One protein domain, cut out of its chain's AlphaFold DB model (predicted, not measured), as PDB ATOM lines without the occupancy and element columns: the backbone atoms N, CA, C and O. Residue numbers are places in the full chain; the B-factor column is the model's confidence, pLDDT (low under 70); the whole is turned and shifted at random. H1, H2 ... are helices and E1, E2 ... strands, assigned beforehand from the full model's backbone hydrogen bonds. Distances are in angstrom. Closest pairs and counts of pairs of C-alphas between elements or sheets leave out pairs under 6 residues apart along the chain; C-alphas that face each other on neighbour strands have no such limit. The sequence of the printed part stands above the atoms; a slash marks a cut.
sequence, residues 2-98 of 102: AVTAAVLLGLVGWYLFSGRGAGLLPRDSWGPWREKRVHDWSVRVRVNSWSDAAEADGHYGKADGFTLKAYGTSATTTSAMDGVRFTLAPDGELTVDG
ATOM      1  N   ALA A   2      40.462  33.666  40.258       71.88
ATOM      2  CA  ALA A   2      39.666  34.524  39.360       71.88
ATOM      3  C   ALA A   2      40.168  34.553  37.899       71.88
ATOM      4  O   ALA A   2      39.370  34.442  36.974       71.88
ATOM      5  N   VAL A   3      41.489  34.615  37.685       79.81
ATOM      6  CA  VAL A   3      42.091  34.622  36.336       79.81
ATOM      7  C   VAL A   3      41.809  33.317  35.582       79.81
ATOM      8  O   VAL A   3      41.405  33.342  34.428       79.81
ATOM      9  N   THR A   4      41.952  32.171  36.249       83.56
ATOM     10  CA  THR A   4      41.685  30.850  35.660       83.56
ATOM     11  C   THR A   4      40.220  30.697  35.258       83.56
ATOM     12  O   THR A   4      39.928  30.225  34.163       83.56
ATOM     13  N   ALA A   5      39.297  31.142  36.117       84.81
ATOM     14  CA  ALA A   5      37.870  31.125  35.815       84.81
ATOM     15  C   ALA A   5      37.529  32.023  34.613       84.81
ATOM     16  O   ALA A   5      36.788  31.601  33.729       84.81
ATOM     17  N   ALA A   6      38.117  33.222  34.534       87.44
ATOM     18  CA  ALA A   6      37.907  34.135  33.412       87.44
ATOM     19  C   ALA A   6      38.405  33.555  32.077       87.44
ATOM     20  O   ALA A   6      37.709  33.649  31.069       87.44
ATOM     21  N   VAL A   7      39.572  32.899  32.071       88.50
ATOM     22  CA  VAL A   7      40.117  32.246  30.869       88.50
ATOM     23  C   VAL A   7      39.218  31.100  30.402       88.50
ATOM     24  O   VAL A   7      38.924  31.002  29.213       88.50
ATOM     25  N   LEU A   8      38.734  30.261  31.324       90.50
ATOM     26  CA  LEU A   8      37.828  29.161  30.980       90.50
ATOM     27  C   LEU A   8      36.503  29.671  30.407       90.50
ATOM     28  O   LEU A   8      36.040  29.151  29.395       90.50
ATOM     29  N   LEU A   9      35.926  30.719  31.000       88.44
ATOM     30  CA  LEU A   9      34.712  31.348  30.473       88.44
ATOM     31  C   LEU A   9      34.941  31.947  29.082       88.44
ATOM     32  O   LEU A   9      34.095  31.780  28.206       88.44
ATOM     33  N   GLY A  10      36.097  32.576  28.851       87.06
ATOM     34  CA  GLY A  10      36.478  33.084  27.532       87.06
ATOM     35  C   GLY A  10      36.585  31.977  26.481       87.06
ATOM     36  O   GLY A  10      36.046  32.117  25.386       87.06
ATOM     37  N   LEU A  11      37.213  30.848  26.822       85.62
ATOM     38  CA  LEU A  11      37.347  29.697  25.922       85.62
ATOM     39  C   LEU A  11      36.000  29.037  25.611       85.62
ATOM     40  O   LEU A  11      35.746  28.691  24.460       85.62
ATOM     41  N   VAL A  12      35.126  28.887  26.611       85.25
ATOM     42  CA  VAL A  12      33.773  28.342  26.415       85.25
ATOM     43  C   VAL A  12      32.930  29.284  25.557       85.25
ATOM     44  O   VAL A  12      32.279  28.831  24.617       85.25
ATOM     45  N   GLY A  13      32.982  30.591  25.833       82.44
ATOM     46  CA  GLY A  13      32.303  31.603  25.026       82.44
ATOM     47  C   GLY A  13      32.767  31.572  23.571       82.44
ATOM     48  O   GLY A  13      31.943  31.502  22.664       82.44
ATOM     49  N   TRP A  14      34.083  31.520  23.348       85.00
ATOM     50  CA  TRP A  14      34.656  31.397  22.009       85.00
ATOM     51  C   TRP A  14      34.247  30.099  21.305       85.00
ATOM     52  O   TRP A  14      33.880  30.115  20.132       85.00
ATOM     53  N   TYR A  15      34.254  28.973  22.021       82.44
ATOM     54  CA  TYR A  15      33.852  27.680  21.475       82.44
ATOM     55  C   TYR A  15      32.400  27.693  20.978       82.44
ATOM     56  O   TYR A  15      32.131  27.245  19.861       82.44
ATOM     57  N   LEU A  16      31.479  28.247  21.773       79.94
ATOM     58  CA  LEU A  16      30.069  28.375  21.398       79.94
ATOM     59  C   LEU A  16      29.880  29.355  20.235       79.94
ATOM     60  O   LEU A  16      29.216  29.004  19.261       79.94
ATOM     61  N   PHE A  17      30.511  30.531  20.304       79.69
ATOM     62  CA  PHE A  17      30.424  31.558  19.262       79.69
ATOM     63  C   PHE A  17      30.957  31.062  17.913       79.69
ATOM     64  O   PHE A  17      30.333  31.277  16.880       79.69
ATOM     65  N   SER A  18      32.050  30.296  17.921       81.81
ATOM     66  CA  SER A  18      32.629  29.722  16.700       81.81
ATOM     67  C   SER A  18      31.731  28.700  15.997       81.81
ATOM     68  O   SER A  18      32.151  28.159  14.983       81.81
ATOM     69  N   GLY A  19      30.558  28.361  16.548       79.75
ATOM     70  CA  GLY A  19      29.613  27.402  15.970       79.75
ATOM     71  C   GLY A  19      29.903  25.939  16.301       79.75
ATOM     72  O   GLY A  19      29.059  25.078  16.069       79.75
ATOM     73  N   ARG A  20      31.047  25.618  16.924       80.81
ATOM     74  CA  ARG A  20      31.434  24.230  17.265       80.81
ATOM     75  C   ARG A  20      30.514  23.555  18.288       80.81
ATOM     76  O   ARG A  20      30.456  22.331  18.353       80.81
ATOM     77  N   GLY A  21      29.791  24.345  19.078       79.88
ATOM     78  CA  GLY A  21      28.768  23.875  20.014       79.88
ATOM     79  C   GLY A  21      27.332  24.024  19.512       79.88
ATOM     80  O   GLY A  21      26.415  23.840  20.307       79.88
ATOM     81  N   ALA A  22      27.105  24.366  18.239       81.81
ATOM     82  CA  ALA A  22      25.781  24.769  17.755       81.81
ATOM     83  C   ALA A  22      24.689  23.698  17.922       81.81
ATOM     84  O   ALA A  22      23.529  24.034  18.152       81.81
ATOM     85  N   GLY A  23      25.059  22.412  17.916       79.19
ATOM     86  CA  GLY A  23      24.134  21.310  18.205       79.19
ATOM     87  C   GLY A  23      23.577  21.292  19.637       79.19
ATOM     88  O   GLY A  23      22.624  20.569  19.903       79.19
ATOM     89  N   LEU A  24      24.153  22.079  20.551       82.25
ATOM     90  CA  LEU A  24      23.723  22.222  21.946       82.25
ATOM     91  C   LEU A  24      22.932  23.516  22.190       82.25
ATOM     92  O   LEU A  24      22.478  23.754  23.310       82.25
ATOM     93  N   LEU A  25      22.794  24.376  21.175       81.38
ATOM     94  CA  LEU A  25      22.145  25.670  21.342       81.38
ATOM     95  C   LEU A  25      20.614  25.529  21.417       81.38
ATOM     96  O   LEU A  25      20.027  24.728  20.680       81.38
ATOM     97  N   PRO A  26      19.938  26.336  22.257       83.00
ATOM     98  CA  PRO A  26      18.482  26.354  22.333       83.00
ATOM     99  C   PRO A  26      17.837  26.684  20.987       83.00
ATOM    100  O   PRO A  26      18.360  27.490  20.213       83.00
ATOM    101  N   ARG A  27      16.649  26.127  20.731       82.06
ATOM    102  CA  ARG A  27      15.910  26.343  19.476       82.06
ATOM    103  C   ARG A  27      15.629  27.823  19.194       82.06
ATOM    104  O   ARG A  27      15.672  28.219  18.037       82.06
ATOM    105  N   ASP A  28      15.423  28.620  20.237       86.44
ATOM    106  CA  ASP A  28      15.109  30.051  20.133       86.44
ATOM    107  C   ASP A  28      16.312  30.913  19.716       86.44
ATOM    108  O   ASP A  28      16.141  32.059  19.315       86.44
ATOM    109  N   SER A  29      17.536  30.369  19.763       87.94
ATOM    110  CA  SER A  29      18.737  31.053  19.250       87.94
ATOM    111  C   SER A  29      18.832  31.039  17.718       87.94
ATOM    112  O   SER A  29      19.647  31.756  17.125       87.94
ATOM    113  N   TRP A  30      17.999  30.227  17.066       92.25
ATOM    114  CA  TRP A  30      17.953  30.100  15.619       92.25
ATOM    115  C   TRP A  30      17.022  31.135  15.001       92.25
ATOM    116  O   TRP A  30      15.893  31.335  15.446       92.25
ATOM    117  N   GLY A  31      17.487  31.751  13.918       92.62
ATOM    118  CA  GLY A  31      16.686  32.648  13.107       92.62
ATOM    119  C   GLY A  31      15.513  31.939  12.418       92.62
ATOM    120  O   GLY A  31      15.432  30.704  12.386       92.62
ATOM    121  N   PRO A  32      14.589  32.721  11.836       94.06
ATOM    122  CA  PRO A  32      13.466  32.167  11.098       94.06
ATOM    123  C   PRO A  32      13.953  31.380   9.880       94.06
ATOM    124  O   PRO A  32      14.935  31.747   9.234       94.06
ATOM    125  N   TRP A  33      13.208  30.337   9.523       94.25
ATOM    126  CA  TRP A  33      13.406  29.642   8.258       94.25
ATOM    127  C   TRP A  33      13.146  30.584   7.080       94.25
ATOM    128  O   TRP A  33      12.123  31.271   7.020       94.25
ATOM    129  N   ARG A  34      14.078  30.598   6.131       93.88
ATOM    130  CA  ARG A  34      13.982  31.295   4.852       93.88
ATOM    131  C   ARG A  34      13.863  30.259   3.751       93.88
ATOM    132  O   ARG A  34      14.727  29.401   3.613       93.88
ATOM    133  N   GLU A  35      12.779  30.323   2.994       92.69
ATOM    134  CA  GLU A  35      12.571  29.418   1.872       92.69
ATOM    135  C   GLU A  35      13.361  29.886   0.644       92.69
ATOM    136  O   GLU A  35      13.376  31.067   0.296       92.69
ATOM    137  N   LYS A  36      14.004  28.931  -0.020       86.75
ATOM    138  CA  LYS A  36      14.712  29.059  -1.284       86.75
ATOM    139  C   LYS A  36      14.244  27.914  -2.174       86.75
ATOM    140  O   LYS A  36      14.493  26.745  -1.887       86.75
ATOM    141  N   ARG A  37      13.560  28.249  -3.268       85.00
ATOM    142  CA  ARG A  37      13.263  27.258  -4.305       85.00
ATOM    143  C   ARG A  37      14.499  27.025  -5.155       85.00
ATOM    144  O   ARG A  37      15.088  27.972  -5.676       85.00
ATOM    145  N   VAL A  38      14.875  25.762  -5.279       81.06
ATOM    146  CA  VAL A  38      16.000  25.303  -6.085       81.06
ATOM    147  C   VAL A  38      15.456  24.238  -7.019       81.06
ATOM    148  O   VAL A  38      15.269  23.100  -6.611       81.06
ATOM    149  N   HIS A  39      15.179  24.606  -8.269       80.81
ATOM    150  CA  HIS A  39      14.481  23.709  -9.202       80.81
ATOM    151  C   HIS A  39      13.144  23.264  -8.583       80.81
ATOM    152  O   HIS A  39      12.396  24.120  -8.100       80.81
ATOM    153  N   ASP A  40      12.881  21.962  -8.537       84.06
ATOM    154  CA  ASP A  40      11.699  21.368  -7.903       84.06
ATOM    155  C   ASP A  40      11.871  21.104  -6.398       84.06
ATOM    156  O   ASP A  40      10.963  20.599  -5.735       84.06
ATOM    157  N   TRP A  41      13.018  21.482  -5.826       86.31
ATOM    158  CA  TRP A  41      13.259  21.407  -4.392       86.31
ATOM    159  C   TRP A  41      12.729  22.655  -3.685       86.31
ATOM    160  O   TRP A  41      13.081  23.794  -4.021       86.31
ATOM    161  N   SER A  42      11.939  22.442  -2.634       90.81
ATOM    162  CA  SER A  42      11.701  23.462  -1.610       90.81
ATOM    163  C   SER A  42      12.761  23.282  -0.532       90.81
ATOM    164  O   SER A  42      12.746  22.296   0.208       90.81
ATOM    165  N   VAL A  43      13.719  24.208  -0.475       92.81
ATOM    166  CA  VAL A  43      14.761  24.212   0.552       92.81
ATOM    167  C   VAL A  43      14.495  25.346   1.517       92.81
ATOM    168  O   VAL A  43      14.282  26.484   1.117       92.81
ATOM    169  N   ARG A  44      14.515  25.065   2.812       95.62
ATOM    170  CA  ARG A  44      14.452  26.082   3.857       95.62
ATOM    171  C   ARG A  44      15.802  26.141   4.529       95.62
ATOM    172  O   ARG A  44      16.338  25.107   4.900       95.62
ATOM    173  N   VAL A  45      16.335  27.340   4.697       96.06
ATOM    174  CA  VAL A  45      17.605  27.583   5.383       96.06
ATOM    175  C   VAL A  45      17.350  28.474   6.584       96.06
ATOM    176  O   VAL A  45      16.561  29.416   6.509       96.06
ATOM    177  N   ARG A  46      18.001  28.188   7.704       95.50
ATOM    178  CA  ARG A  46      18.052  29.089   8.855       95.50
ATOM    179  C   ARG A  46      19.473  29.189   9.368       95.50
ATOM    180  O   ARG A  46      20.248  28.243   9.269       95.50
ATOM    181  N   VAL A  47      19.772  30.329   9.963       95.25
ATOM    182  CA  VAL A  47      21.074  30.636  10.550       95.25
ATOM    183  C   VAL A  47      20.915  30.850  12.041       95.25
ATOM    184  O   VAL A  47      19.866  31.310  12.504       95.25
ATOM    185  N   ASN A  48      21.933  30.497  12.807       93.94
ATOM    186  CA  ASN A  48      21.982  30.826  14.213       93.94
ATOM    187  C   ASN A  48      22.330  32.313  14.370       93.94
ATOM    188  O   ASN A  48      23.182  32.843  13.669       93.94
ATOM    189  N   SER A  49      21.647  33.001  15.281       86.06
ATOM    190  CA  SER A  49      21.860  34.439  15.496       86.06
ATOM    191  C   SER A  49      23.091  34.761  16.348       86.06
ATOM    192  O   SER A  49      23.499  35.917  16.425       86.06
ATOM    193  N   TRP A  50      23.658  33.751  17.012       84.19
ATOM    194  CA  TRP A  50      24.678  33.919  18.045       84.19
ATOM    195  C   TRP A  50      25.970  33.141  17.771       84.19
ATOM    196  O   TRP A  50      26.937  33.274  18.516       84.19
ATOM    197  N   SER A  51      25.996  32.316  16.724       87.62
ATOM    198  CA  SER A  51      27.151  31.496  16.364       87.62
ATOM    199  C   SER A  51      27.224  31.248  14.863       87.62
ATOM    200  O   SER A  51      26.205  31.326  14.175       87.62
ATOM    201  N   ASP A  52      28.413  30.895  14.378       91.00
ATOM    202  CA  ASP A  52      28.627  30.495  12.984       91.00
ATOM    203  C   ASP A  52      28.029  29.108  12.721       91.00
ATOM    204  O   ASP A  52      28.713  28.076  12.771       91.00
ATOM    205  N   ALA A  53      26.719  29.071  12.500       93.75
ATOM    206  CA  ALA A  53      25.991  27.839  12.276       93.75
ATOM    207  C   ALA A  53      24.747  28.039  11.413       93.75
ATOM    208  O   ALA A  53      23.933  28.933  11.658       93.75
ATOM    209  N   ALA A  54      24.540  27.120  10.476       95.88
ATOM    210  CA  ALA A  54      23.357  27.076   9.632       95.88
ATOM    211  C   ALA A  54      22.771  25.670   9.547       95.88
ATOM    212  O   ALA A  54      23.468  24.657   9.662       95.88
ATOM    213  N   GLU A  55      21.468  25.624   9.287       95.75
ATOM    214  CA  GLU A  55      20.748  24.406   8.946       95.75
ATOM    215  C   GLU A  55      19.958  24.607   7.662       95.75
ATOM    216  O   GLU A  55      19.386  25.678   7.437       95.75
ATOM    217  N   ALA A  56      19.900  23.562   6.843       95.81
ATOM    218  CA  ALA A  56      19.046  23.524   5.671       95.81
ATOM    219  C   ALA A  56      18.216  22.246   5.659       95.81
ATOM    220  O   ALA A  56      18.770  21.163   5.812       95.81
ATOM    221  N   ASP A  57      16.918  22.389   5.423       94.25
ATOM    222  CA  ASP A  57      15.985  21.290   5.200       94.25
ATOM    223  C   ASP A  57      15.456  21.382   3.770       94.25
ATOM    224  O   ASP A  57      14.776  22.349   3.412       94.25
ATOM    225  N   GLY A  58      15.793  20.398   2.943       92.12
ATOM    226  CA  GLY A  58      15.342  20.291   1.559       92.12
ATOM    227  C   GLY A  58      14.290  19.207   1.394       92.12
ATOM    228  O   GLY A  58      14.417  18.135   1.980       92.12
ATOM    229  N   HIS A  59      13.277  19.472   0.573       89.56
ATOM    230  CA  HIS A  59      12.245  18.503   0.211       89.56
ATOM    231  C   HIS A  59      12.007  18.497  -1.302       89.56
ATOM    232  O   HIS A  59      11.863  19.561  -1.911       89.56
ATOM    233  N   TYR A  60      11.912  17.299  -1.874       85.12
ATOM    234  CA  TYR A  60      11.484  17.032  -3.244       85.12
ATOM    235  C   TYR A  60      10.180  16.230  -3.203       85.12
ATOM    236  O   TYR A  60      10.120  15.084  -2.747       85.12
ATOM    237  N   GLY A  61       9.085  16.863  -3.624       79.31
ATOM    238  CA  GLY A  61       7.753  16.276  -3.491       79.31
ATOM    239  C   GLY A  61       7.388  15.955  -2.032       79.31
ATOM    240  O   GLY A  61       7.575  16.779  -1.138       79.31
ATOM    241  N   LYS A  62       6.808  14.769  -1.791       75.12
ATOM    242  CA  LYS A  62       6.352  14.332  -0.452       75.12
ATOM    243  C   LYS A  62       7.242  13.289   0.229       75.12
ATOM    244  O   LYS A  62       7.015  13.022   1.406       75.12
ATOM    245  N   ALA A  63       8.173  12.670  -0.493       71.00
ATOM    246  CA  ALA A  63       8.877  11.474  -0.026       71.00
ATOM    247  C   ALA A  63      10.379  11.692   0.171       71.00
ATOM    248  O   ALA A  63      10.946  11.110   1.093       71.00
ATOM    249  N   ASP A  64      10.993  12.565  -0.627       82.31
ATOM    250  CA  ASP A  64      12.438  12.742  -0.625       82.31
ATOM    251  C   ASP A  64      12.827  14.062   0.033       82.31
ATOM    252  O   ASP A  64      12.182  15.100  -0.138       82.31
ATOM    253  N   GLY A  65      13.886  14.024   0.832       87.88
ATOM    254  CA  GLY A  65      14.366  15.199   1.535       87.88
ATOM    255  C   GLY A  65      15.682  14.967   2.251       87.88
ATOM    256  O   GLY A  65      16.105  13.832   2.463       87.88
ATOM    257  N   PHE A  66      16.321  16.062   2.642       90.12
ATOM    258  CA  PHE A  66      17.581  16.058   3.373       90.12
ATOM    259  C   PHE A  66      17.589  17.114   4.470       90.12
ATOM    260  O   PHE A  66      16.891  18.122   4.385       90.12
ATOM    261  N   THR A  67      18.484  16.911   5.434       93.25
ATOM    262  CA  THR A  67      18.890  17.936   6.392       93.25
ATOM    263  C   THR A  67      20.405  18.111   6.317       93.25
ATOM    264  O   THR A  67      21.154  17.137   6.388       93.25
ATOM    265  N   LEU A  68      20.863  19.354   6.197       94.31
ATOM    266  CA  LEU A  68      22.267  19.757   6.290       94.31
ATOM    267  C   LEU A  68      22.477  20.595   7.549       94.31
ATOM    268  O   LEU A  68      21.624  21.405   7.909       94.31
ATOM    269  N   LYS A  69      23.629  20.415   8.197       94.62
ATOM    270  CA  LYS A  69      24.011  21.115   9.429       94.62
ATOM    271  C   LYS A  69      25.460  21.576   9.337       94.62
ATOM    272  O   LYS A  69      26.366  20.785   9.584       94.62
ATOM    273  N   ALA A  70      25.667  22.842   8.992       94.31
ATOM    274  CA  ALA A  70      26.991  23.441   8.864       94.31
ATOM    275  C   ALA A  70      27.322  24.203  10.149       94.31
ATOM    276  O   ALA A  70      26.839  25.314  10.353       94.31
ATOM    277  N   TYR A  71      28.087  23.577  11.043       93.06
ATOM    278  CA  TYR A  71      28.409  24.107  12.371       93.06
ATOM    279  C   TYR A  71      29.908  24.373  12.492       93.06
ATOM    280  O   TYR A  71      30.708  23.438  12.415       93.06
ATOM    281  N   GLY A  72      30.296  25.623  12.726       87.31
ATOM    282  CA  GLY A  72      31.701  26.013  12.769       87.31
ATOM    283  C   GLY A  72      32.034  27.039  11.695       87.31
ATOM    284  O   GLY A  72      31.702  26.787  10.551       87.31
ATOM    285  N   THR A  73      32.786  28.099  12.001       82.50
ATOM    286  CA  THR A  73      33.156  29.193  11.064       82.50
ATOM    287  C   THR A  73      33.636  28.760   9.668       82.50
ATOM    288  O   THR A  73      33.439  29.476   8.695       82.50
ATOM    289  N   SER A  74      34.279  27.597   9.538       85.19
ATOM    290  CA  SER A  74      34.783  27.079   8.251       85.19
ATOM    291  C   SER A  74      34.165  25.737   7.856       85.19
ATOM    292  O   SER A  74      34.685  25.052   6.977       85.19
ATOM    293  N   ALA A  75      33.105  25.316   8.542       87.50
ATOM    294  CA  ALA A  75      32.449  24.053   8.269       87.50
ATOM    295  C   ALA A  75      31.527  24.190   7.061       87.50
ATOM    296  O   ALA A  75      30.680  25.070   7.010       87.50
ATOM    297  N   THR A  76      31.637  23.277   6.111       92.31
ATOM    298  CA  THR A  76      30.627  23.109   5.069       92.31
ATOM    299  C   THR A  76      30.024  21.723   5.188       92.31
ATOM    300  O   THR A  76      30.646  20.786   5.696       92.31
ATOM    301  N   THR A  77      28.773  21.580   4.774       94.25
ATOM    302  CA  THR A  77      28.117  20.270   4.735       94.25
ATOM    303  C   THR A  77      27.455  20.085   3.396       94.25
ATOM    304  O   THR A  77      26.744  20.967   2.920       94.25
ATOM    305  N   THR A  78      27.688  18.921   2.806       93.56
ATOM    306  CA  THR A  78      27.235  18.603   1.462       93.56
ATOM    307  C   THR A  78      26.363  17.360   1.478       93.56
ATOM    308  O   THR A  78      26.695  16.374   2.132       93.56
ATOM    309  N   SER A  79      25.271  17.394   0.719       91.31
ATOM    310  CA  SER A  79      24.452  16.227   0.389       91.31
ATOM    311  C   SER A  79      24.256  16.179  -1.119       91.31
ATOM    312  O   SER A  79      24.141  17.221  -1.763       91.31
ATOM    313  N   ALA A  80      24.242  14.977  -1.687       88.06
ATOM    314  CA  ALA A  80      23.944  14.761  -3.094       88.06
ATOM    315  C   ALA A  80      22.694  13.889  -3.211       88.06
ATOM    316  O   ALA A  80      22.653  12.793  -2.655       88.06
ATOM    317  N   MET A  81      21.685  14.383  -3.925       83.81
ATOM    318  CA  MET A  81      20.419  13.699  -4.177       83.81
ATOM    319  C   MET A  81      20.016  13.901  -5.627       83.81
ATOM    320  O   MET A  81      20.058  15.022  -6.120       83.81
ATOM    321  N   ASP A  82      19.649  12.811  -6.300       80.69
ATOM    322  CA  ASP A  82      19.194  12.826  -7.696       80.69
ATOM    323  C   ASP A  82      20.131  13.601  -8.650       80.69
ATOM    324  O   ASP A  82      19.725  14.408  -9.479       80.69
ATOM    325  N   GLY A  83      21.445  13.434  -8.461       81.19
ATOM    326  CA  GLY A  83      22.469  14.147  -9.236       81.19
ATOM    327  C   GLY A  83      22.668  15.624  -8.864       81.19
ATOM    328  O   GLY A  83      23.635  16.224  -9.332       81.19
ATOM    329  N   VAL A  84      21.832  16.195  -7.992       86.12
ATOM    330  CA  VAL A  84      21.962  17.559  -7.462       86.12
ATOM    331  C   VAL A  84      22.751  17.540  -6.154       86.12
ATOM    332  O   VAL A  84      22.417  16.834  -5.202       86.12
ATOM    333  N   ARG A  85      23.817  18.333  -6.086       91.62
ATOM    334  CA  ARG A  85      24.668  18.511  -4.912       91.62
ATOM    335  C   ARG A  85      24.342  19.830  -4.222       91.62
ATOM    336  O   ARG A  85      24.557  20.900  -4.779       91.62
ATOM    337  N   PHE A  86      23.903  19.741  -2.975       93.31
ATOM    338  CA  PHE A  86      23.632  20.870  -2.094       93.31
ATOM    339  C   PHE A  86      24.789  21.036  -1.121       93.31
ATOM    340  O   PHE A  86      25.129  20.079  -0.428       93.31
ATOM    341  N   THR A  87      25.370  22.231  -1.043       95.62
ATOM    342  CA  THR A  87      26.411  22.558  -0.062       95.62
ATOM    343  C   THR A  87      25.983  23.760   0.761       95.62
ATOM    344  O   THR A  87      25.670  24.815   0.211       95.62
ATOM    345  N   LEU A  88      25.961  23.582   2.079       96.56
ATOM    346  CA  LEU A  88      25.600  24.603   3.052       96.56
ATOM    347  C   LEU A  88      26.851  25.113   3.771       96.56
ATOM    348  O   LEU A  88      27.636  24.307   4.282       96.56
ATOM    349  N   ALA A  89      26.993  26.433   3.834       96.00
ATOM    350  CA  ALA A  89      27.956  27.138   4.669       96.00
ATOM    351  C   ALA A  89      27.298  27.650   5.974       96.00
ATOM    352  O   ALA A  89      26.070  27.758   6.045       96.00
ATOM    353  N   PRO A  90      28.083  27.956   7.025       93.19
ATOM    354  CA  PRO A  90      27.575  28.308   8.359       93.19
ATOM    355  C   PRO A  90      26.872  29.666   8.420       93.19
ATOM    356  O   PRO A  90      26.113  29.922   9.349       93.19
ATOM    357  N   ASP A  91      27.108  30.527   7.433       93.31
ATOM    358  CA  ASP A  91      26.431  31.811   7.248       93.31
ATOM    359  C   ASP A  91      25.067  31.675   6.543       93.31
ATOM    360  O   ASP A  91      24.362  32.663   6.333       93.31
ATOM    361  N   GLY A  92      24.674  30.445   6.194       93.00
ATOM    362  CA  GLY A  92      23.433  30.146   5.491       93.00
ATOM    363  C   GLY A  92      23.544  30.214   3.973       93.00
ATOM    364  O   GLY A  92      22.524  30.051   3.293       93.00
ATOM    365  N   GLU A  93      24.737  30.422   3.410       94.88
ATOM    366  CA  GLU A  93      24.916  30.301   1.972       94.88
ATOM    367  C   GLU A  93      24.690  28.844   1.542       94.88
ATOM    368  O   GLU A  93      25.407  27.920   1.929       94.88
ATOM    369  N   LEU A  94      23.655  28.641   0.726       93.62
ATOM    370  CA  LEU A  94      23.357  27.365   0.087       93.62
ATOM    371  C   LEU A  94      23.729  27.439  -1.392       93.62
ATOM    372  O   LEU A  94      23.031  28.104  -2.175       93.62
ATOM    373  N   THR A  95      24.778  26.711  -1.761       93.69
ATOM    374  CA  THR A  95      25.211  26.512  -3.146       93.69
ATOM    375  C   THR A  95      24.694  25.183  -3.682       93.69
ATOM    376  O   THR A  95      24.476  24.221  -2.938       93.69
ATOM    377  N   VAL A  96      24.428  25.162  -4.985       90.88
ATOM    378  CA  VAL A  96      23.801  24.036  -5.675       90.88
ATOM    379  C   VAL A  96      24.579  23.790  -6.954       90.88
ATOM    380  O   VAL A  96      24.800  24.724  -7.721       90.88
ATOM    381  N   ASP A  97      24.979  22.542  -7.161       90.81
ATOM    382  CA  ASP A  97      25.677  22.079  -8.357       90.81
ATOM    383  C   ASP A  97      24.991  20.820  -8.904       90.81
ATOM    384  O   ASP A  97      24.394  20.058  -8.144       90.81
ATOM    385  N   GLY A  98      25.066  20.594 -10.211       82.62
ATOM    386  CA  GLY A  98      24.396  19.489 -10.900       82.62
ATOM    387  C   GLY A  98      23.324  19.929 -11.903       82.62
ATOM    388  O   GLY A  98      23.081  21.125 -12.097       82.62
TER     389      GLY A  98
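What this domain is: This is residues 2 to 98 of the 102 residues of an uncharacterized protein of Streptomyces sp. 769 (UniProt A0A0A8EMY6). A small sandwich makes the body: a twisted sheet, E1 to E4, face to face with a smaller sheet, E5 to E7, strands nearly aligned at 15 degrees. Helix H1 extends from one end of this body as an arm, and its residues 2 to 11 stick out free. The printed part has 97 residues, in the order H1 E1 E2 E3 E4 E5 E6 E7; the class is mixed, and both sheets are antiparallel, in orders E1 - E2 - E3 - E4 and E5 - E6 - E7. The whole is loose, with a radius of gyration of the C-alphas of 15.7 A, and spans 56 by 24 by 18 A.

Where its parts are: The larger sheet holds E1, residues 34 to 38, E2, 41 to 47, E3, 53 to 60, 23.8 A long, and E4, 64 to 71, 23.5 A long. C-alpha 34 is at (13.982, 31.295, 4.852). The smaller holds E5, residues 77 to 81, E6, 84 to 88, and E7, 94 to 97, ending at C-alpha 97 (25.677, 22.079, -8.357). H1, residues 2 to 17, is 22.3 A long and begins at C-alpha 2 (39.666, 34.524, 39.360).

How they stand to each other: Each sheet is a meander, each strand the antiparallel neighbour of the one before. N 36 and O 43 of hairpin E1 and E2 are 2.7 A apart, N 44 and O 57 of hairpin E2 and E3 2.8 A, and N 68 and O 56 of hairpin E3 and E4 2.8 A. Across the sandwich, the closest C-alphas of E4 and E5 are those of Ala 70 and Thr 77, 5.3 A. N 86 and O 79 of hairpin E5 and E6 are 2.8 A apart, and N 85 and O 97 of hairpin E6 and E7 2.7 A. H1 is on neither sheet; every O i to N i+4 pair in it is within hydrogen-bond range.

The domain as a whole: Without residues 2 to 11 the body spans 40 by 23 by 17 A. The link H1 to E1, 16 residues, is long. The printed part has no cut, and no printed residue has pLDDT under 70.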